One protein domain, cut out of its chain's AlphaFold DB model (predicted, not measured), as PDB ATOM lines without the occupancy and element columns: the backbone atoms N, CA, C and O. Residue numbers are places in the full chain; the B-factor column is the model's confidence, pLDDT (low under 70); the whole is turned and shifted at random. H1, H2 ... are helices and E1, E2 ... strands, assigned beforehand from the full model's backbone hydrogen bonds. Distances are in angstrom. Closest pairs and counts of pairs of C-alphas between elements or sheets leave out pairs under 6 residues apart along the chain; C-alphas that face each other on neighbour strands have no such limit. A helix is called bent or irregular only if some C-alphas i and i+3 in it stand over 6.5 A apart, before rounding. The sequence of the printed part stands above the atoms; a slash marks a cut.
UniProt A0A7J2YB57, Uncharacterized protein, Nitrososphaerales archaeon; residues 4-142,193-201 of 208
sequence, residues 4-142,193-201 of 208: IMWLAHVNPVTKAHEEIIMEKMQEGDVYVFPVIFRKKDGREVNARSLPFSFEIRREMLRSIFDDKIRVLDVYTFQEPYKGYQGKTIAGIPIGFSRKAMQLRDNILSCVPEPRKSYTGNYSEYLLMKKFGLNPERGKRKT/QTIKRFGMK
ATOM      1  N   ILE A   4      28.780  17.781  22.155       98.06
ATOM      2  CA  ILE A   4      28.915  16.329  22.033       98.06
ATOM      3  C   ILE A   4      28.527  15.664  23.347       98.06
ATOM      4  O   ILE A   4      29.177  15.861  24.369       98.06
ATOM      5  N   MET A   5      27.485  14.841  23.323       97.94
ATOM      6  CA  MET A   5      27.026  14.083  24.486       97.94
ATOM      7  C   MET A   5      27.583  12.660  24.457       97.94
ATOM      8  O   MET A   5      27.363  11.917  23.497       97.94
ATOM      9  N   TRP A   6      28.232  12.238  25.537       96.62
ATOM     10  CA  TRP A   6      28.689  10.862  25.703       96.62
ATOM     11  C   TRP A   6      28.087  10.243  26.967       96.62
ATOM     12  O   TRP A   6      28.405  10.643  28.085       96.62
ATOM     13  N   LEU A   7      27.174   9.286  26.779       95.12
ATOM     14  CA  LEU A   7      26.458   8.596  27.854       95.12
ATOM     15  C   LEU A   7      27.095   7.219  28.054       95.12
ATOM     16  O   LEU A   7      27.091   6.408  27.129       95.12
ATOM     17  N   ALA A   8      27.643   6.943  29.239       91.75
ATOM     18  CA  ALA A   8      28.412   5.719  29.471       91.75
ATOM     19  C   ALA A   8      28.405   5.273  30.942       91.75
ATOM     20  O   ALA A   8      28.089   6.038  31.847       91.75
ATOM     21  N   HIS A   9      28.792   4.020  31.201       89.69
ATOM     22  CA  HIS A   9      29.005   3.532  32.569       89.69
ATOM     23  C   HIS A   9      30.306   4.043  33.192       89.69
ATOM     24  O   HIS A   9      30.312   4.362  34.379       89.69
ATOM     25  N   VAL A  10      31.388   4.111  32.408       89.88
ATOM     26  CA  VAL A  10      32.717   4.584  32.838       89.88
ATOM     27  C   VAL A  10      33.225   3.859  34.101       89.88
ATOM     28  O   VAL A  10      33.501   4.474  35.119       89.88
ATOM     29  N   ASN A  11      33.290   2.525  34.071       92.94
ATOM     30  CA  ASN A  11      33.657   1.699  35.228       92.94
ATOM     31  C   ASN A  11      34.792   0.708  34.881       92.94
ATOM     32  O   ASN A  11      34.484  -0.424  34.487       92.94
ATOM     33  N   PRO A  12      36.077   1.099  35.023       95.81
ATOM     34  CA  PRO A  12      36.592   2.458  35.284       95.81
ATOM     35  C   PRO A  12      36.742   3.313  34.000       95.81
ATOM     36  O   PRO A  12      36.314   2.911  32.910       95.81
ATOM     37  N   VAL A  13      37.344   4.507  34.115       97.56
ATOM     38  CA  VAL A  13      37.884   5.255  32.959       97.56
ATOM     39  C   VAL A  13      39.073   4.477  32.375       97.56
ATOM     40  O   VAL A  13      39.894   3.957  33.119       97.56
ATOM     41  N   THR A  14      39.171   4.371  31.047       97.56
ATOM     42  CA  THR A  14      40.221   3.607  30.345       97.56
ATOM     43  C   THR A  14      40.884   4.487  29.292       97.56
ATOM     44  O   THR A  14      40.314   5.512  28.910       97.56
ATOM     45  N   LYS A  15      42.039   4.074  28.755       97.25
ATOM     46  CA  LYS A  15      42.690   4.786  27.638       97.25
ATOM     47  C   LYS A  15      41.790   4.884  26.399       97.25
ATOM     48  O   LYS A  15      41.783   5.893  25.709       97.25
ATOM     49  N   ALA A  16      40.930   3.891  26.164       95.31
ATOM     50  CA  ALA A  16      39.927   3.971  25.099       95.31
ATOM     51  C   ALA A  16      38.898   5.092  25.327       95.31
ATOM     52  O   ALA A  16      38.457   5.720  24.366       95.31
ATOM     53  N   HIS A  17      38.491   5.338  26.578       96.38
ATOM     54  CA  HIS A  17      37.619   6.468  26.904       96.38
ATOM     55  C   HIS A  17      38.346   7.801  26.706       96.38
ATOM     56  O   HIS A  17      37.753   8.731  26.163       96.38
ATOM     57  N   GLU A  18      39.622   7.869  27.098       97.00
ATOM     58  CA  GLU A  18      40.465   9.044  26.884       97.00
ATOM     59  C   GLU A  18      40.558   9.397  25.392       97.00
ATOM     60  O   GLU A  18      40.211  10.511  25.007       97.00
ATOM     61  N   GLU A  19      40.902   8.424  24.544       96.06
ATOM     62  CA  GLU A  19      40.964   8.603  23.089       96.06
ATOM     63  C   GLU A  19      39.642   9.113  22.501       96.06
ATOM     64  O   GLU A  19      39.638  10.048  21.703       96.06
ATOM     65  N   ILE A  20      38.508   8.514  22.894       95.44
ATOM     66  CA  ILE A  20      37.183   8.933  22.411       95.44
ATOM     67  C   ILE A  20      36.921  10.394  22.777       95.44
ATOM     68  O   ILE A  20      36.472  11.166  21.934       95.44
ATOM     69  N   ILE A  21      37.180  10.778  24.028       96.88
ATOM     70  CA  ILE A  21      36.933  12.144  24.489       96.88
ATOM     71  C   ILE A  21      37.862  13.119  23.759       96.88
ATOM     72  O   ILE A  21      37.375  14.127  23.253       96.88
ATOM     73  N   MET A  22      39.153  12.801  23.622       96.94
ATOM     74  CA  MET A  22      40.112  13.636  22.891       96.94
ATOM     75  C   MET A  22      39.704  13.850  21.430       96.94
ATOM     76  O   MET A  22      39.746  14.981  20.951       96.94
ATOM     77  N   GLU A  23      39.266  12.797  20.732       95.94
ATOM     78  CA  GLU A  23      38.735  12.905  19.368       95.94
ATOM     79  C   GLU A  23      37.514  13.834  19.323       95.94
ATOM     80  O   GLU A  23      37.436  14.727  18.482       95.94
ATOM     81  N   LYS A  24      36.566  13.680  20.256       96.62
ATOM     82  CA  LYS A  24      35.339  14.492  20.268       96.62
ATOM     83  C   LYS A  24      35.574  15.946  20.668       96.62
ATOM     84  O   LYS A  24      34.868  16.819  20.169       96.62
ATOM     85  N   MET A  25      36.580  16.225  21.493       96.81
ATOM     86  CA  MET A  25      36.984  17.591  21.839       96.81
ATOM     87  C   MET A  25      37.510  18.380  20.632       96.81
ATOM     88  O   MET A  25      37.454  19.606  20.640       96.81
ATOM     89  N   GLN A  26      37.985  17.705  19.577       95.94
ATOM     90  CA  GLN A  26      38.350  18.367  18.316       95.94
ATOM     91  C   GLN A  26      37.120  18.823  17.514       95.94
ATOM     92  O   GLN A  26      37.238  19.675  16.637       95.94
ATOM     93  N   GLU A  27      35.939  18.271  17.806       95.44
ATOM     94  CA  GLU A  27      34.687  18.575  17.108       95.44
ATOM     95  C   GLU A  27      33.817  19.599  17.850       95.44
ATOM     96  O   GLU A  27      33.019  20.300  17.220       95.44
ATOM     97  N   GLY A  28      33.936  19.684  19.179       96.44
ATOM     98  CA  GLY A  28      33.164  20.618  19.992       96.44
ATOM     99  C   GLY A  28      33.226  20.361  21.497       96.44
ATOM    100  O   GLY A  28      34.057  19.596  21.984       96.44
ATOM    101  N   ASP A  29      32.319  21.000  22.236       98.00
ATOM    102  CA  ASP A  29      32.256  20.912  23.697       98.00
ATOM    103  C   ASP A  29      31.745  19.535  24.129       98.00
ATOM    104  O   ASP A  29      30.642  19.123  23.753       98.00
ATOM    105  N   VAL A  30      32.517  18.825  24.954       98.25
ATOM    106  CA  VAL A  30      32.175  17.463  25.382       98.25
ATOM    107  C   VAL A  30      31.463  17.462  26.733       98.25
ATOM    108  O   VAL A  30      31.967  17.959  27.743       98.25
ATOM    109  N   TYR A  31      30.292  16.831  26.749       98.44
ATOM    110  CA  TYR A  31      29.461  16.580  27.918       98.44
ATOM    111  C   TYR A  31      29.436  15.075  28.184       98.44
ATOM    112  O   TYR A  31      28.909  14.295  27.388       98.44
ATOM    113  N   VAL A  32      30.007  14.664  29.311       98.31
ATOM    114  CA  VAL A  32      30.055  13.271  29.746       98.31
ATOM    115  C   VAL A  32      28.972  13.034  30.788       98.31
ATOM    116  O   VAL A  32      28.856  13.762  31.774       98.31
ATOM    117  N   PHE A  33      28.201  11.974  30.579       97.75
ATOM    118  CA  PHE A  33      27.109  11.556  31.444       97.75
ATOM    119  C   PHE A  33      27.380  10.138  31.951       97.75
ATOM    120  O   PHE A  33      26.907   9.164  31.350       97.75
ATOM    121  N   PRO A  34      28.166   9.984  33.032       96.94
ATOM    122  CA  PRO A  34      28.280   8.710  33.714       96.94
ATOM    123  C   PRO A  34      26.907   8.327  34.271       96.94
ATOM    124  O   PRO A  34      26.278   9.123  34.963       96.94
ATOM    125  N   VAL A  35      26.424   7.121  33.975       96.12
ATOM    126  CA  VAL A  35      25.125   6.681  34.508       96.12
ATOM    127  C   VAL A  35      25.187   6.498  36.021       96.12
ATOM    128  O   VAL A  35      26.205   6.042  36.553       96.12
ATOM    129  N   ILE A  36      24.095   6.833  36.700       97.56
ATOM    130  CA  ILE A  36      23.947   6.745  38.154       97.56
ATOM    131  C   ILE A  36      22.633   6.029  38.464       97.56
ATOM    132  O   ILE A  36      21.622   6.265  37.803       97.56
ATOM    133  N   PHE A  37      22.633   5.183  39.486       97.75
ATOM    134  CA  PHE A  37      21.435   4.532  40.012       97.75
ATOM    135  C   PHE A  37      21.242   4.993  41.452       97.75
ATOM    136  O   PHE A  37      22.141   4.806  42.265       97.75
ATOM    137  N   ARG A  38      20.117   5.643  41.764       97.69
ATOM    138  CA  ARG A  38      19.817   6.159  43.106       97.69
ATOM    139  C   ARG A  38      18.566   5.507  43.688       97.69
ATOM    140  O   ARG A  38      17.541   5.371  43.011       97.69
ATOM    141  N   LYS A  39      18.653   5.160  44.969       97.25
ATOM    142  CA  LYS A  39      17.519   4.760  45.809       97.25
ATOM    143  C   LYS A  39      16.661   5.972  46.163       97.25
ATOM    144  O   LYS A  39      17.093   7.119  46.036       97.25
ATOM    145  N   LYS A  40      15.449   5.721  46.664       94.12
ATOM    146  CA  LYS A  40      14.536   6.787  47.126       94.12
ATOM    147  C   LYS A  40      15.116   7.663  48.244       94.12
ATOM    148  O   LYS A  40      14.718   8.816  48.359       94.12
ATOM    149  N   ASP A  41      16.033   7.126  49.047       94.31
ATOM    150  CA  ASP A  41      16.747   7.850  50.110       94.31
ATOM    151  C   ASP A  41      17.904   8.730  49.583       94.31
ATOM    152  O   ASP A  41      18.561   9.416  50.360       94.31
ATOM    153  N   GLY A  42      18.147   8.732  48.266       94.00
ATOM    154  CA  GLY A  42      19.190   9.516  47.604       94.00
ATOM    155  C   GLY A  42      20.537   8.804  47.463       94.00
ATOM    156  O   GLY A  42      21.416   9.322  46.773       94.00
ATOM    157  N   ARG A  43      20.709   7.616  48.053       95.81
ATOM    158  CA  ARG A  43      21.970   6.864  48.016       95.81
ATOM    159  C   ARG A  43      22.237   6.277  46.625       95.81
ATOM    160  O   ARG A  43      21.340   5.689  46.017       95.81
ATOM    161  N   GLU A  44      23.471   6.414  46.130       97.31
ATOM    162  CA  GLU A  44      23.925   5.748  44.898       97.31
ATOM    163  C   GLU A  44      24.091   4.238  45.135       97.31
ATOM    164  O   GLU A  44      24.588   3.808  46.180       97.31
ATOM    165  N   VAL A  45      23.650   3.432  44.170       96.94
ATOM    166  CA  VAL A  45      23.769   1.973  44.179       96.94
ATOM    167  C   VAL A  45      24.887   1.553  43.239       96.94
ATOM    168  O   VAL A  45      24.782   1.705  42.020       96.94
ATOM    169  N   ASN A  46      25.913   0.948  43.825       96.12
ATOM    170  CA  ASN A  46      27.026   0.336  43.114       96.12
ATOM    171  C   ASN A  46      26.878  -1.189  43.133       96.12
ATOM    172  O   ASN A  46      26.161  -1.757  43.957       96.12
ATOM    173  N   ALA A  47      27.561  -1.858  42.214       96.19
ATOM    174  CA  ALA A  47      27.576  -3.315  42.115       96.19
ATOM    175  C   ALA A  47      28.931  -3.781  41.583       96.19
ATOM    176  O   ALA A  47      29.698  -2.962  41.082       96.19
ATOM    177  N   ARG A  48      29.204  -5.093  41.587       96.31
ATOM    178  CA  ARG A  48      30.460  -5.632  41.035       96.31
ATOM    179  C   ARG A  48      30.742  -5.107  39.630       96.31
ATOM    180  O   ARG A  48      31.858  -4.760  39.302       96.31
ATOM    181  N   SER A  49      29.752  -5.005  38.759       94.81
ATOM    182  CA  SER A  49      30.007  -4.476  37.416       94.81
ATOM    183  C   SER A  49      30.128  -2.955  37.307       94.81
ATOM    184  O   SER A  49      30.600  -2.463  36.277       94.81
ATOM    185  N   LEU A  50      29.711  -2.235  38.347       95.31
ATOM    186  CA  LEU A  50      29.680  -0.779  38.470       95.31
ATOM    187  C   LEU A  50      30.253  -0.367  39.842       95.31
ATOM    188  O   LEU A  50      29.505   0.141  40.681       95.31
ATOM    189  N   PRO A  51      31.534  -0.671  40.124       97.00
ATOM    190  CA  PRO A  51      32.059  -0.595  41.485       97.00
ATOM    191  C   PRO A  51      32.286   0.841  41.966       97.00
ATOM    192  O   PRO A  51      32.178   1.106  43.163       97.00
ATOM    193  N   PHE A  52      32.569   1.782  41.063       98.00
ATOM    194  CA  PHE A  52      32.930   3.153  41.420       98.00
ATOM    195  C   PHE A  52      31.723   4.093  41.368       98.00
ATOM    196  O   PHE A  52      30.951   4.093  40.405       98.00
ATOM    197  N   SER A  53      31.588   4.935  42.395       97.94
ATOM    198  CA  SER A  53      30.539   5.958  42.467       97.94
ATOM    199  C   SER A  53      30.705   7.011  41.372       97.94
ATOM    200  O   SER A  53      31.751   7.108  40.723       97.94
ATOM    201  N   PHE A  54      29.674   7.823  41.152       98.06
ATOM    202  CA  PHE A  54      29.758   8.969  40.254       98.06
ATOM    203  C   PHE A  54      30.917   9.895  40.616       98.06
ATOM    204  O   PHE A  54      31.647  10.327  39.730       98.06
ATOM    205  N   GLU A  55      31.108  10.161  41.907       98.00
ATOM    206  CA  GLU A  55      32.145  11.070  42.392       98.00
ATOM    207  C   GLU A  55      33.550  10.588  42.034       98.00
ATOM    208  O   GLU A  55      34.327  11.350  41.460       98.00
ATOM    209  N   ILE A  56      33.839   9.302  42.250       98.50
ATOM    210  CA  ILE A  56      35.132   8.711  41.887       98.50
ATOM    211  C   ILE A  56      35.319   8.721  40.365       98.50
ATOM    212  O   ILE A  56      36.367   9.115  39.862       98.50
ATOM    213  N   ARG A  57      34.288   8.347  39.595       98.31
ATOM    214  CA  ARG A  57      34.355   8.375  38.121       98.31
ATOM    215  C   ARG A  57      34.536   9.795  37.579       98.31
ATOM    216  O   ARG A  57      35.212   9.987  36.570       98.31
ATOM    217  N   ARG A  58      33.946  10.793  38.240       98.25
ATOM    218  CA  ARG A  58      34.124  12.213  37.927       98.25
ATOM    219  C   ARG A  58      35.540  12.676  38.245       98.25
ATOM    220  O   ARG A  58      36.103  13.395  37.425       98.25
ATOM    221  N   GLU A  59      36.105  12.259  39.375       98.44
ATOM    222  CA  GLU A  59      37.510  12.507  39.728       98.44
ATOM    223  C   GLU A  59      38.443  11.925  38.656       98.44
ATOM    224  O   GLU A  59      39.265  12.659  38.122       98.44
ATOM    225  N   MET A  60      38.228  10.672  38.235       98.62
ATOM    226  CA  MET A  60      39.005  10.021  37.165       98.62
ATOM    227  C   MET A  60      38.920  10.750  35.817       98.62
ATOM    228  O   MET A  60      39.893  10.822  35.078       98.62
ATOM    229  N   LEU A  61      37.741  11.256  35.446       98.56
ATOM    230  CA  LEU A  61      37.578  12.012  34.201       98.56
ATOM    231  C   LEU A  61      38.261  13.384  34.294       98.56
ATOM    232  O   LEU A  61      38.936  13.809  33.356       98.56
ATOM    233  N   ARG A  62      38.113  14.073  35.429       98.06
ATOM    234  CA  ARG A  62      38.731  15.382  35.661       98.06
ATOM    235  C   ARG A  62      40.245  15.301  35.810       98.06
ATOM    236  O   ARG A  62      40.912  16.221  35.375       98.06
ATOM    237  N   SER A  63      40.798  14.206  36.322       98.25
ATOM    238  CA  SER A  63      42.254  14.029  36.420       98.25
ATOM    239  C   SER A  63      42.958  13.887  35.065       98.25
ATOM    240  O   SER A  63      44.186  13.867  35.016       98.25
ATOM    241  N   ILE A  64      42.201  13.726  33.975       98.25
ATOM    242  CA  ILE A  64      42.715  13.662  32.599       98.25
ATOM    243  C   ILE A  64      42.413  14.967  31.855       98.25
ATOM    244  O   ILE A  64      43.243  15.480  31.106       98.25
ATOM    245  N   PHE A  65      41.196  15.488  32.028       97.94
ATOM    246  CA  PHE A  65      40.653  16.548  31.180       97.94
ATOM    247  C   PHE A  65      40.452  17.890  31.885       97.94
ATOM    248  O   PHE A  65      40.119  18.867  31.212       97.94
ATOM    249  N   ASP A  66      40.633  17.952  33.202       94.94
ATOM    250  CA  ASP A  66      40.326  19.109  34.041       94.94
ATOM    251  C   ASP A  66      38.915  19.655  33.738       94.94
ATOM    252  O   ASP A  66      37.941  18.901  33.635       94.94
ATOM    253  N   ASP A  67      38.807  20.969  33.541       93.75
ATOM    254  CA  ASP A  67      37.573  21.671  33.187       93.75
ATOM    255  C   ASP A  67      37.300  21.711  31.671       93.75
ATOM    256  O   ASP A  67      36.360  22.371  31.223       93.75
ATOM    257  N   LYS A  68      38.091  21.002  30.849       97.06
ATOM    258  CA  LYS A  68      37.894  20.970  29.386       97.06
ATOM    259  C   LYS A  68      36.677  20.142  28.963       97.06
ATOM    260  O   LYS A  68      36.249  20.231  27.814       97.06
ATOM    261  N   ILE A  69      36.122  19.340  29.870       97.88
ATOM    262  CA  ILE A  69      34.879  18.590  29.669       97.88
ATOM    263  C   ILE A  69      33.890  18.880  30.794       97.88
ATOM    264  O   ILE A  69      34.261  19.221  31.916       97.88
ATOM    265  N   ARG A  70      32.603  18.671  30.521       98.00
ATOM    266  CA  ARG A  70      31.542  18.787  31.529       98.00
ATOM    267  C   ARG A  70      31.064  17.404  31.937       98.00
ATOM    268  O   ARG A  70      30.436  16.715  31.143       98.00
ATOM    269  N   VAL A  71      31.335  17.005  33.177       98.25
ATOM    270  CA  VAL A  71      30.856  15.733  33.743       98.25
ATOM    271  C   VAL A  71      29.620  16.002  34.598       98.25
ATOM    272  O   VAL A  71      29.722  16.658  35.635       98.25
ATOM    273  N   LEU A  72      28.455  15.524  34.158       97.88
ATOM    274  CA  LEU A  72      27.159  15.851  34.763       97.88
ATOM    275  C   LEU A  72      26.469  14.611  35.341       97.88
ATOM    276  O   LEU A  72      26.499  13.537  34.742       97.88
ATOM    277  N   ASP A  73      25.786  14.781  36.473       96.81
ATOM    278  CA  ASP A  73      25.097  13.710  37.206       96.81
ATOM    279  C   ASP A  73      23.627  13.529  36.780       96.81
ATOM    280  O   ASP A  73      22.863  12.783  37.386       96.81
ATOM    281  N   VAL A  74      23.199  14.190  35.703       96.69
ATOM    282  CA  VAL A  74      21.790  14.192  35.273       96.69
ATOM    283  C   VAL A  74      21.345  12.887  34.610       96.69
ATOM    284  O   VAL A  74      20.143  12.641  34.515       96.69
ATOM    285  N   TYR A  75      22.273  12.005  34.210       96.75
ATOM    286  CA  TYR A  75      21.945  10.651  33.745       96.75
ATOM    287  C   TYR A  75      21.725   9.688  34.927       96.75
ATOM    288  O   TYR A  75      22.361   8.641  35.051       96.75
ATOM    289  N   THR A  76      20.803  10.077  35.811       97.25
ATOM    290  CA  THR A  76      20.461   9.358  37.039       97.25
ATOM    291  C   THR A  76      19.112   8.648  36.926       97.25
ATOM    292  O   THR A  76      18.070   9.268  36.703       97.25
ATOM    293  N   PHE A  77      19.115   7.343  37.180       96.94
ATOM    294  CA  PHE A  77      17.924   6.521  37.358       96.94
ATOM    295  C   PHE A  77      17.480   6.542  38.822       96.94
ATOM    296  O   PHE A  77      18.255   6.220  39.715       96.94
ATOM    297  N   GLN A  78      16.217   6.891  39.058       96.75
ATOM    298  CA  GLN A  78      15.590   6.935  40.379       96.75
ATOM    299  C   GLN A  78      14.696   5.712  40.590       96.75
ATOM    300  O   GLN A  78      13.762   5.479  39.809       96.75
ATOM    301  N   GLU A  79      14.939   4.960  41.660       95.81
ATOM    302  CA  GLU A  79      14.127   3.807  42.056       95.81
ATOM    303  C   GLU A  79      12.605   4.110  41.986       95.81
ATOM    304  O   GLU A  79      12.141   5.174  42.416       95.81
ATOM    305  N   PRO A  80      11.774   3.208  41.434       95.62
ATOM    306  CA  PRO A  80      12.147   1.926  40.834       95.62
ATOM    307  C   PRO A  80      12.699   2.066  39.407       95.62
ATOM    308  O   PRO A  80      12.102   2.767  38.572       95.62
ATOM    309  N   TYR A  81      13.806   1.375  39.099       94.69
ATOM    310  CA  TYR A  81      14.464   1.437  37.784       94.69
ATOM    311  C   TYR A  81      13.624   0.803  36.672       94.69
ATOM    312  O   TYR A  81      13.659   1.281  35.533       94.69
ATOM    313  N   LYS A  82      12.791  -0.203  36.981       91.81
ATOM    314  CA  LYS A  82      11.836  -0.765  36.010       91.81
ATOM    315  C   LYS A  82      10.879   0.292  35.464       91.81
ATOM    316  O   LYS A  82      10.433   0.188  34.328       91.81
ATOM    317  N   GLY A  83      10.624   1.364  36.222       91.12
ATOM    318  CA  GLY A  83       9.781   2.477  35.787       91.12
ATOM    319  C   GLY A  83      10.327   3.243  34.576       91.12
ATOM    320  O   GLY A  83       9.575   3.988  33.955       91.12
ATOM    321  N   TYR A  84      11.605   3.062  34.224       91.19
ATOM    322  CA  TYR A  84      12.200   3.618  33.007       91.19
ATOM    323  C   TYR A  84      11.961   2.735  31.784       91.19
ATOM    324  O   TYR A  84      12.079   3.212  30.653       91.19
ATOM    325  N   GLN A  85      11.561   1.479  31.976       84.94
ATOM    326  CA  GLN A  85      11.284   0.573  30.873       84.94
ATOM    327  C   GLN A  85      10.041   1.025  30.124       84.94
ATOM    328  O   GLN A  85       8.978   1.275  30.689       84.94
ATOM    329  N   GLY A  86      10.216   1.191  28.820       79.62
ATOM    330  CA  GLY A  86       9.127   1.477  27.913       79.62
ATOM    331  C   GLY A  86       8.311   0.233  27.573       79.62
ATOM    332  O   GLY A  86       8.608  -0.876  28.014       79.62
ATOM    333  N   LYS A  87       7.289   0.409  26.737       78.31
ATOM    334  CA  LYS A  87       6.533  -0.722  26.193       78.31
ATOM    335  C   LYS A  87       7.418  -1.492  25.215       78.31
ATOM    336  O   LYS A  87       8.032  -0.879  24.337       78.31
ATOM    337  N   THR A  88       7.439  -2.815  25.323       73.94
ATOM    338  CA  THR A  88       8.138  -3.702  24.384       73.94
ATOM    339  C   THR A  88       7.177  -4.682  23.726       73.94
ATOM    340  O   THR A  88       6.288  -5.196  24.396       73.94
ATOM    341  N   ILE A  89       7.395  -4.999  22.449       70.00
ATOM    342  CA  ILE A  89       6.744  -6.119  21.751       70.00
ATOM    343  C   ILE A  89       7.847  -7.067  21.288       70.00
ATOM    344  O   ILE A  89       8.786  -6.619  20.636       70.00
ATOM    345  N   ALA A  90       7.768  -8.348  21.667       70.00
ATOM    346  CA  ALA A  90       8.795  -9.356  21.364       70.00
ATOM    347  C   ALA A  90      10.237  -8.905  21.715       70.00
ATOM    348  O   ALA A  90      11.186  -9.173  20.987       70.00
ATOM    349  N   GLY A  91      10.401  -8.158  22.817       65.12
ATOM    350  CA  GLY A  91      11.695  -7.613  23.257       65.12
ATOM    351  C   GLY A  91      12.142  -6.318  22.561       65.12
ATOM    352  O   GLY A  91      13.165  -5.750  22.941       65.12
ATOM    353  N   ILE A  92      11.374  -5.802  21.597       66.50
ATOM    354  CA  ILE A  92      11.675  -4.564  20.865       66.50
ATOM    355  C   ILE A  92      10.964  -3.380  21.538       66.50
ATOM    356  O   ILE A  92       9.736  -3.410  21.651       66.50
ATOM    357  N   PRO A  93      11.676  -2.312  21.955       69.69
ATOM    358  CA  PRO A  93      11.050  -1.099  22.478       69.69
ATOM    359  C   PRO A  93      10.145  -0.462  21.424       69.69
ATOM    360  O   PRO A  93      10.628  -0.030  20.378       69.69
ATOM    361  N   ILE A  94       8.845  -0.355  21.690       79.88
ATOM    362  CA  ILE A  94       7.874   0.328  20.817       79.88
ATOM    363  C   ILE A  94       7.562   1.749  21.288       79.88
ATOM    364  O   ILE A  94       7.230   2.593  20.465       79.88
ATOM    365  N   GLY A  95       7.779   2.048  22.565       80.19
ATOM    366  CA  GLY A  95       7.682   3.392  23.127       80.19
ATOM    367  C   GLY A  95       8.496   3.490  24.408       80.19
ATOM    368  O   GLY A  95       8.894   2.464  24.952       80.19
ATOM    369  N   PHE A  96       8.741   4.705  24.886       87.12
ATOM    370  CA  PHE A  96       9.477   4.961  26.125       87.12
ATOM    371  C   PHE A  96       8.515   5.308  27.264       87.12
ATOM    372  O   PHE A  96       7.425   5.830  27.032       87.12
ATOM    373  N   SER A  97       8.904   4.998  28.498       91.69
ATOM    374  CA  SER A  97       8.149   5.409  29.686       91.69
ATOM    375  C   SER A  97       8.225   6.924  29.893       91.69
ATOM    376  O   SER A  97       9.154   7.582  29.422       91.69
ATOM    377  N   ARG A  98       7.298   7.487  30.679       92.50
ATOM    378  CA  ARG A  98       7.363   8.902  31.081       92.50
ATOM    379  C   ARG A  98       8.657   9.226  31.834       92.50
ATOM    380  O   ARG A  98       9.254  10.260  31.562       92.50
ATOM    381  N   LYS A  99       9.115   8.332  32.724       94.19
ATOM    382  CA  LYS A  99      10.385   8.494  33.452       94.19
ATOM    383  C   LYS A  99      11.586   8.546  32.503       94.19
ATOM    384  O   LYS A  99      12.453   9.393  32.677       94.19
ATOM    385  N   ALA A 100      11.629   7.682  31.484       92.81
ATOM    386  CA  ALA A 100      12.688   7.723  30.476       92.81
ATOM    387  C   ALA A 100      12.646   9.023  29.667       92.81
ATOM    388  O   ALA A 100      13.674   9.672  29.509       92.81
ATOM    389  N   MET A 101      11.466   9.451  29.215       94.88
ATOM    390  CA  MET A 101      11.322  10.721  28.494       94.88
ATOM    391  C   MET A 101      11.786  11.910  29.344       94.88
ATOM    392  O   MET A 101      12.553  12.732  28.864       94.88
ATOM    393  N   GLN A 102      11.428  11.941  30.629       95.94
ATOM    394  CA  GLN A 102      11.897  12.970  31.554       95.94
ATOM    395  C   GLN A 102      13.420  12.927  31.757       95.94
ATOM    396  O   GLN A 102      14.062  13.970  31.760       95.94
ATOM    397  N   LEU A 103      14.017  11.736  31.883       96.12
ATOM    398  CA  LEU A 103      15.474  11.581  31.968       96.12
ATOM    399  C   LEU A 103      16.176  12.135  30.728       96.12
ATOM    400  O   LEU A 103      17.172  12.845  30.848       96.12
ATOM    401  N   ARG A 104      15.638  11.847  29.539       95.75
ATOM    402  CA  ARG A 104      16.134  12.425  28.290       95.75
ATOM    403  C   ARG A 104      16.043  13.943  28.311       95.75
ATOM    404  O   ARG A 104      17.017  14.603  27.979       95.75
ATOM    405  N   ASP A 105      14.884  14.480  28.672       96.94
ATOM    406  CA  ASP A 105      14.644  15.921  28.644       96.94
ATOM    407  C   ASP A 105      15.560  16.646  29.640       96.94
ATOM    408  O   ASP A 105      16.117  17.685  29.297       96.94
ATOM    409  N   ASN A 106      15.830  16.046  30.805       96.38
ATOM    410  CA  ASN A 106      16.829  16.537  31.754       96.38
ATOM    411  C   ASN A 106      18.230  16.584  31.122       96.38
ATOM    412  O   ASN A 106      18.873  17.630  31.163       96.38
ATOM    413  N   ILE A 107      18.682  15.496  30.482       97.06
ATOM    414  CA  ILE A 107      19.984  15.453  29.788       97.06
ATOM    415  C   ILE A 107      20.061  16.544  28.717       97.06
ATOM    416  O   ILE A 107      21.017  17.316  28.689       97.06
ATOM    417  N   LEU A 108      19.042  16.642  27.859       97.38
ATOM    418  CA  LEU A 108      19.003  17.627  26.780       97.38
ATOM    419  C   LEU A 108      18.958  19.064  27.321       97.38
ATOM    420  O   LEU A 108      19.604  19.941  26.757       97.38
ATOM    421  N   SER A 109      18.257  19.326  28.425       96.88
ATOM    422  CA  SER A 109      18.170  20.673  29.012       96.88
ATOM    423  C   SER A 109      19.522  21.236  29.469       96.88
ATOM    424  O   SER A 109      19.704  22.451  29.489       96.88
ATOM    425  N   CYS A 110      20.489  20.366  29.780       96.31
ATOM    426  CA  CYS A 110      21.831  20.755  30.211       96.31
ATOM    427  C   CYS A 110      22.825  20.966  29.054       96.31
ATOM    428  O   CYS A 110      23.971  21.340  29.308       96.31
ATOM    429  N   VAL A 111      22.419  20.704  27.805       97.25
ATOM    430  CA  VAL A 111      23.317  20.677  26.640       97.25
ATOM    431  C   VAL A 111      22.824  21.646  25.559       97.25
ATOM    432  O   VAL A 111      21.756  21.410  24.983       97.25
ATOM    433  N   PRO A 112      23.585  22.710  25.240       96.81
ATOM    434  CA  PRO A 112      23.219  23.679  24.209       96.81
ATOM    435  C   PRO A 112      23.109  23.066  22.807       96.81
ATOM    436  O   PRO A 112      23.889  22.182  22.449       96.81
ATOM    437  N   GLU A 113      22.183  23.580  21.997       96.38
ATOM    438  CA  GLU A 113      22.114  23.291  20.558       96.38
ATOM    439  C   GLU A 113      23.164  24.118  19.772       96.38
ATOM    440  O   GLU A 113      23.471  25.244  20.172       96.38
ATOM    441  N   PRO A 114      23.686  23.618  18.633       96.38
ATOM    442  CA  PRO A 114      23.431  22.293  18.067       96.38
ATOM    443  C   PRO A 114      24.112  21.188  18.885       96.38
ATOM    444  O   PRO A 114      25.257  21.352  19.307       96.38
ATOM    445  N   ARG A 115      23.435  20.049  19.082       96.88
ATOM    446  CA  ARG A 115      23.994  18.891  19.810       96.88
ATOM    447  C   ARG A 115      23.833  17.554  19.091       96.88
ATOM    448  O   ARG A 115      22.862  17.303  18.373       96.88
ATOM    449  N   LYS A 116      24.782  16.657  19.344       97.31
ATOM    450  CA  LYS A 116      24.729  15.244  18.948       97.31
ATOM    451  C   LYS A 116      25.237  14.367  20.082       97.31
ATOM    452  O   LYS A 116      25.981  14.833  20.941       97.31
ATOM    453  N   SER A 117      24.841  13.103  20.097       97.06
ATOM    454  CA  SER A 117      25.442  12.109  20.992       97.06
ATOM    455  C   SER A 117      26.433  11.219  20.252       97.06
ATOM    456  O   SER A 117      26.450  11.198  19.028       97.06
ATOM    457  N   TYR A 118      27.264  10.479  20.978       95.75
ATOM    458  CA  TYR A 118      28.217   9.533  20.403       95.75
ATOM    459  C   TYR A 118      28.064   8.144  21.027       95.75
ATOM    460  O   TYR A 118      27.970   8.011  22.248       95.75
ATOM    461  N   THR A 119      28.098   7.099  20.196       92.88
ATOM    462  CA  THR A 119      28.252   5.710  20.653       92.88
ATOM    463  C   THR A 119      29.014   4.862  19.630       92.88
ATOM    464  O   THR A 119      28.826   4.979  18.418       92.88
ATOM    465  N   GLY A 120      29.877   3.970  20.124       89.06
ATOM    466  CA  GLY A 120      30.548   2.944  19.318       89.06
ATOM    467  C   GLY A 120      29.737   1.650  19.155       89.06
ATOM    468  O   GLY A 120      30.185   0.726  18.475       89.06
ATOM    469  N   ASN A 121      28.562   1.545  19.787       87.62
ATOM    470  CA  ASN A 121      27.726   0.345  19.798       87.62
ATOM    471  C   ASN A 121      26.505   0.528  18.885       87.62
ATOM    472  O   ASN A 121      25.715   1.456  19.045       87.62
ATOM    473  N   TYR A 122      26.319  -0.386  17.929       86.81
ATOM    474  CA  TYR A 122      25.234  -0.288  16.951       86.81
ATOM    475  C   TYR A 122      23.833  -0.416  17.572       86.81
ATOM    476  O   TYR A 122      22.913   0.297  17.176       86.81
ATOM    477  N   SER A 123      23.661  -1.288  18.567       84.81
ATOM    478  CA  SER A 123      22.366  -1.458  19.235       84.81
ATOM    479  C   SER A 123      21.999  -0.223  20.061       84.81
ATOM    480  O   SER A 123      20.847   0.211  20.042       84.81
ATOM    481  N   GLU A 124      22.981   0.382  20.738       87.88
ATOM    482  CA  GLU A 124      22.800   1.660  21.440       87.88
ATOM    483  C   GLU A 124      22.500   2.791  20.456       87.88
ATOM    484  O   GLU A 124      21.569   3.553  20.690       87.88
ATOM    485  N   TYR A 125      23.207   2.854  19.321       91.50
ATOM    486  CA  TYR A 125      22.960   3.842  18.269       91.50
ATOM    487  C   TYR A 125      21.489   3.834  17.831       91.50
ATOM    488  O   TYR A 125      20.842   4.882  17.788       91.50
ATOM    489  N   LEU A 126      20.930   2.653  17.554       89.56
ATOM    490  CA  LEU A 126      19.527   2.529  17.155       89.56
ATOM    491  C   LEU A 126      18.572   2.996  18.263       89.56
ATOM    492  O   LEU A 126      17.615   3.726  17.986       89.56
ATOM    493  N   LEU A 127      18.841   2.614  19.516       87.62
ATOM    494  CA  LEU A 127      18.026   3.012  20.662       87.62
ATOM    495  C   LEU A 127      18.064   4.529  20.885       87.62
ATOM    496  O   LEU A 127      17.015   5.156  21.005       87.62
ATOM    497  N   MET A 128      19.255   5.125  20.879       91.56
ATOM    498  CA  MET A 128      19.477   6.561  21.055       91.56
ATOM    499  C   MET A 128      18.839   7.375  19.929       91.56
ATOM    500  O   MET A 128      18.240   8.421  20.187       91.56
ATOM    501  N   LYS A 129      18.897   6.875  18.687       92.19
ATOM    502  CA  LYS A 129      18.229   7.499  17.540       92.19
ATOM    503  C   LYS A 129      16.720   7.525  17.747       92.19
ATOM    504  O   LYS A 129      16.111   8.581  17.609       92.19
ATOM    505  N   LYS A 130      16.127   6.398  18.151       88.19
ATOM    506  CA  LYS A 130      14.694   6.324  18.471       88.19
ATOM    507  C   LYS A 130      14.319   7.210  19.664       88.19
ATOM    508  O   LYS A 130      13.219   7.751  19.701       88.19
ATOM    509  N   PHE A 131      15.224   7.359  20.626       89.00
ATOM    510  CA  PHE A 131      15.012   8.170  21.820       89.00
ATOM    511  C   PHE A 131      15.110   9.679  21.558       89.00
ATOM    512  O   PHE A 131      14.630  10.460  22.376       89.00
ATOM    513  N   GLY A 132      15.665  10.092  20.412       92.31
ATOM    514  CA  GLY A 132      15.816  11.498  20.031       92.31
ATOM    515  C   GLY A 132      17.119  12.140  20.516       92.31
ATOM    516  O   GLY A 132      17.175  13.354  20.656       92.31
ATOM    517  N   LEU A 133      18.166  11.349  20.774       94.25
ATOM    518  CA  LEU A 133      19.474  11.854  21.224       94.25
ATOM    519  C   LEU A 133      20.438  12.216  20.079       94.25
ATOM    520  O   LEU A 133      21.581  12.577  20.347       94.25
ATOM    521  N   ASN A 134      20.006  12.094  18.820       95.25
ATOM    522  CA  ASN A 134      20.806  12.397  17.625       95.25
ATOM    523  C   ASN A 134      22.220  11.760  17.649       95.25
ATOM    524  O   ASN A 134      23.214  12.484  17.728       95.25
ATOM    525  N   PRO A 135      22.339  10.417  17.681       96.12
ATOM    526  CA  PRO A 135      23.632   9.763  17.836       96.12
ATOM    527  C   PRO A 135      24.449   9.759  16.546       96.12
ATOM    528  O   PRO A 135      23.939   9.508  15.454       96.12
ATOM    529  N   GLU A 136      25.752   9.923  16.710       95.50
ATOM    530  CA  GLU A 136      26.789   9.577  15.758       95.50
ATOM    531  C   GLU A 136      27.343   8.188  16.083       95.50
ATOM    532  O   GLU A 136      27.550   7.828  17.247       95.50
ATOM    533  N   ARG A 137      27.602   7.405  15.033       91.69
ATOM    534  CA  ARG A 137      28.202   6.080  15.156       91.69
ATOM    535  C   ARG A 137      29.723   6.172  15.064       91.69
ATOM    536  O   ARG A 137      30.261   6.499  14.011       91.69
ATOM    537  N   GLY A 138      30.399   5.795  16.142       88.62
ATOM    538  CA  GLY A 138      31.847   5.614  16.183       88.62
ATOM    539  C   GLY A 138      32.301   4.195  15.842       88.62
ATOM    540  O   GLY A 138      31.501   3.258  15.746       88.62
ATOM    541  N   LYS A 139      33.620   4.021  15.712       86.50
ATOM    542  CA  LYS A 139      34.256   2.698  15.749       86.50
ATOM    543  C   LYS A 139      34.463   2.288  17.204       86.50
ATOM    544  O   LYS A 139      34.876   3.099  18.029       86.50
ATOM    545  N   ARG A 140      34.188   1.024  17.522       82.06
ATOM    546  CA  ARG A 140      34.437   0.484  18.860       82.06
ATOM    547  C   ARG A 140      35.947   0.413  19.105       82.06
ATOM    548  O   ARG A 140      36.655  -0.229  18.335       82.06
ATOM    549  N   LYS A 141      36.412   1.069  20.167       87.50
ATOM    550  CA  LYS A 141      37.794   0.972  20.652       87.50
ATOM    551  C   LYS A 141      38.054  -0.401  21.287       87.50
ATOM    552  O   LYS A 141      37.112  -1.095  21.675       87.50
ATOM    553  N   THR A 142      39.322  -0.795  21.364       85.44
ATOM    554  CA  THR A 142      39.745  -2.155  21.743       85.44
ATOM    555  C   THR A 142      39.674  -2.413  23.246       85.44
ATOM    556  O   THR A 142      39.272  -3.500  23.656       85.44
ATOM    557  N   GLN A 193      25.354  -8.394  41.319       95.50
ATOM    558  CA  GLN A 193      23.931  -8.112  41.526       95.50
ATOM    559  C   GLN A 193      23.382  -7.112  40.490       95.50
ATOM    560  O   GLN A 193      22.700  -6.139  40.828       95.50
ATOM    561  N   THR A 194      23.690  -7.329  39.205       95.62
ATOM    562  CA  THR A 194      23.145  -6.545  38.090       95.62
ATOM    563  C   THR A 194      22.443  -7.413  37.061       95.62
ATOM    564  O   THR A 194      22.797  -8.561  36.810       95.62
ATOM    565  N   ILE A 195      21.450  -6.828  36.398       93.50
ATOM    566  CA  ILE A 195      20.779  -7.421  35.247       93.50
ATOM    567  C   ILE A 195      21.089  -6.624  33.987       93.50
ATOM    568  O   ILE A 195      21.184  -5.396  33.998       93.50
ATOM    569  N   LYS A 196      21.221  -7.330  32.861       89.38
ATOM    570  CA  LYS A 196      21.426  -6.700  31.555       89.38
ATOM    571  C   LYS A 196      20.081  -6.403  30.888       89.38
ATOM    572  O   LYS A 196      19.294  -7.314  30.609       89.38
ATOM    573  N   ARG A 197      19.820  -5.127  30.596       84.19
ATOM    574  CA  ARG A 197      18.615  -4.650  29.892       84.19
ATOM    575  C   ARG A 197      19.002  -3.586  28.871       84.19
ATOM    576  O   ARG A 197      19.712  -2.648  29.200       84.19
ATOM    577  N   PHE A 198      18.562  -3.752  27.621       74.50
ATOM    578  CA  PHE A 198      18.851  -2.825  26.512       74.50
ATOM    579  C   PHE A 198      20.341  -2.457  26.352       74.50
ATOM    580  O   PHE A 198      20.677  -1.326  26.028       74.50
ATOM    581  N   GLY A 199      21.242  -3.415  26.596       74.44
ATOM    582  CA  GLY A 199      22.693  -3.197  26.518       74.44
ATOM    583  C   GLY A 199      23.329  -2.585  27.773       74.44
ATOM    584  O   GLY A 199      24.549  -2.606  27.877       74.44
ATOM    585  N   MET A 200      22.530  -2.148  28.747       85.19
ATOM    586  CA  MET A 200      22.965  -1.531  30.001       85.19
ATOM    587  C   MET A 200      22.984  -2.551  31.146       85.19
ATOM    588  O   MET A 200      22.120  -3.435  31.200       85.19
ATOM    589  N   LYS A 201      23.944  -2.427  32.069       91.62
ATOM    590  CA  LYS A 201      23.918  -3.145  33.352       91.62
ATOM    591  C   LYS A 201      23.173  -2.300  34.385       91.62
ATOM    592  O   LYS A 201      23.487  -1.128  34.555       91.62
TER     593      LYS A 201
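AT A GLANCE: This is residues 4 to 142 and 193 to 201 of the 208 residues of an uncharacterized protein of Nitrososphaerales archaeon (UniProt A0A7J2YB57). A strongly twisted, all-parallel sheet of five strands forms the core, with H1 and H2 over one face, H2 towards the side of edge strand E4, and H5 over the other face. Strand E2 runs on into E3, which pairs with E5 in a small second sheet; H4 packs on E5, short H3 meets one end of H4, and E8 lies apart beyond a cut. The printed part has 148 residues, with five named helices and eight named strands in the order E1 H1 E2 E3 H2 E4 E5 H3 H4 E6 H5 E7 E8; the large sheet runs E4 E2 E1 E6 E7, and the class is mixed, helices and strands. The whole is compact, with a radius of gyration of the C-alphas of 15.0 A, and its outline is rounded, spanning 39 by 31 by 31 A.

IN THESE COORDINATES: In the large sheet, E1 is residues 4 to 8, 13.0 A long, and begins with C-alpha 4 at (28.915, 16.329, 22.033). E2, residues 29 to 34, is 16.3 A long; E4 is residues 69 to 71, E6 is residues 115 to 119, 13.9 A long, and E7 is residues 135 to 137. H1 is residues 15 to 25, 15.2 A long, and H5 is residues 122 to 131, 14.1 A long. H2, residues 54 to 68, is 18.1 A long and begins with C-alpha 54 at (29.758, 8.969, 40.254); it is irregular, with C-alphas 64 and 67 9.5 A apart. The second sheet is E3, residues 36 to 38, and E5, residues 76 to 78. H3 is residues 81 to 84, and H4 is residues 98 to 109, 16.1 A long. E8, residues 194 to 197, is 9.6 A long and ends with C-alpha 197 at (18.615, -4.650, 29.892).

HOW THE PARTS SIT: E2 and E1 are parallel at 16 degrees, with N 6 and O 31 2.8 A apart, within hydrogen-bond range. On either side of this pair, N 70 of E4 and O 30 of E2 are 2.9 A apart, and N 5 of E1 and O 116 of E6 are 2.8 A apart. E6 and edge strand E7 are parallel at 42 degrees, with N 136 and O 117 2.7 A apart. The sheet is only just strongly twisted, with C-alphas up to 4.4 A off its best plane. H1 is on the sheet at a height of 9.7 A, over E1 and, with 3 C-alphas, only just over E2; it runs along the strands, at 2 degrees to E1 on the local plane. H2 is on the same face, its height over the sheet 5.2 A. H5 is on the opposite face at a height of 8.5 A, over E6 and, with 3 C-alphas, only just over E7. E1, H1, E2 and E6, H5, E7 are strand-helix-strand units, in which a helix joins two parallel neighbour strands; both crossovers are right-handed. In the second sheet, N 77 of E5 and O 36 of E3 are 2.8 A apart. H4 touches H3 with residues 98 to 100 alone, the closest C-alphas being those of Tyr 84 and Ala 100, 4.8 A apart. In H1, H4 and H5 every O i to N i+4 pair is within hydrogen-bond range; in H2 8 of 11 are, and H3 is too short for such a pair.

THE WHOLE: The C-alphas farthest apart, those of Asp 66 and Ala 90, are 44.3 A from each other. Residues 143 to 192 are not printed, and C-alphas 142 and 193 are 26.0 A apart across the cut. The links from E3 to H2 and from H3 to H4 are long. The mean pLDDT of the printed part is 93.0, and residues 91 to 93 are under 70.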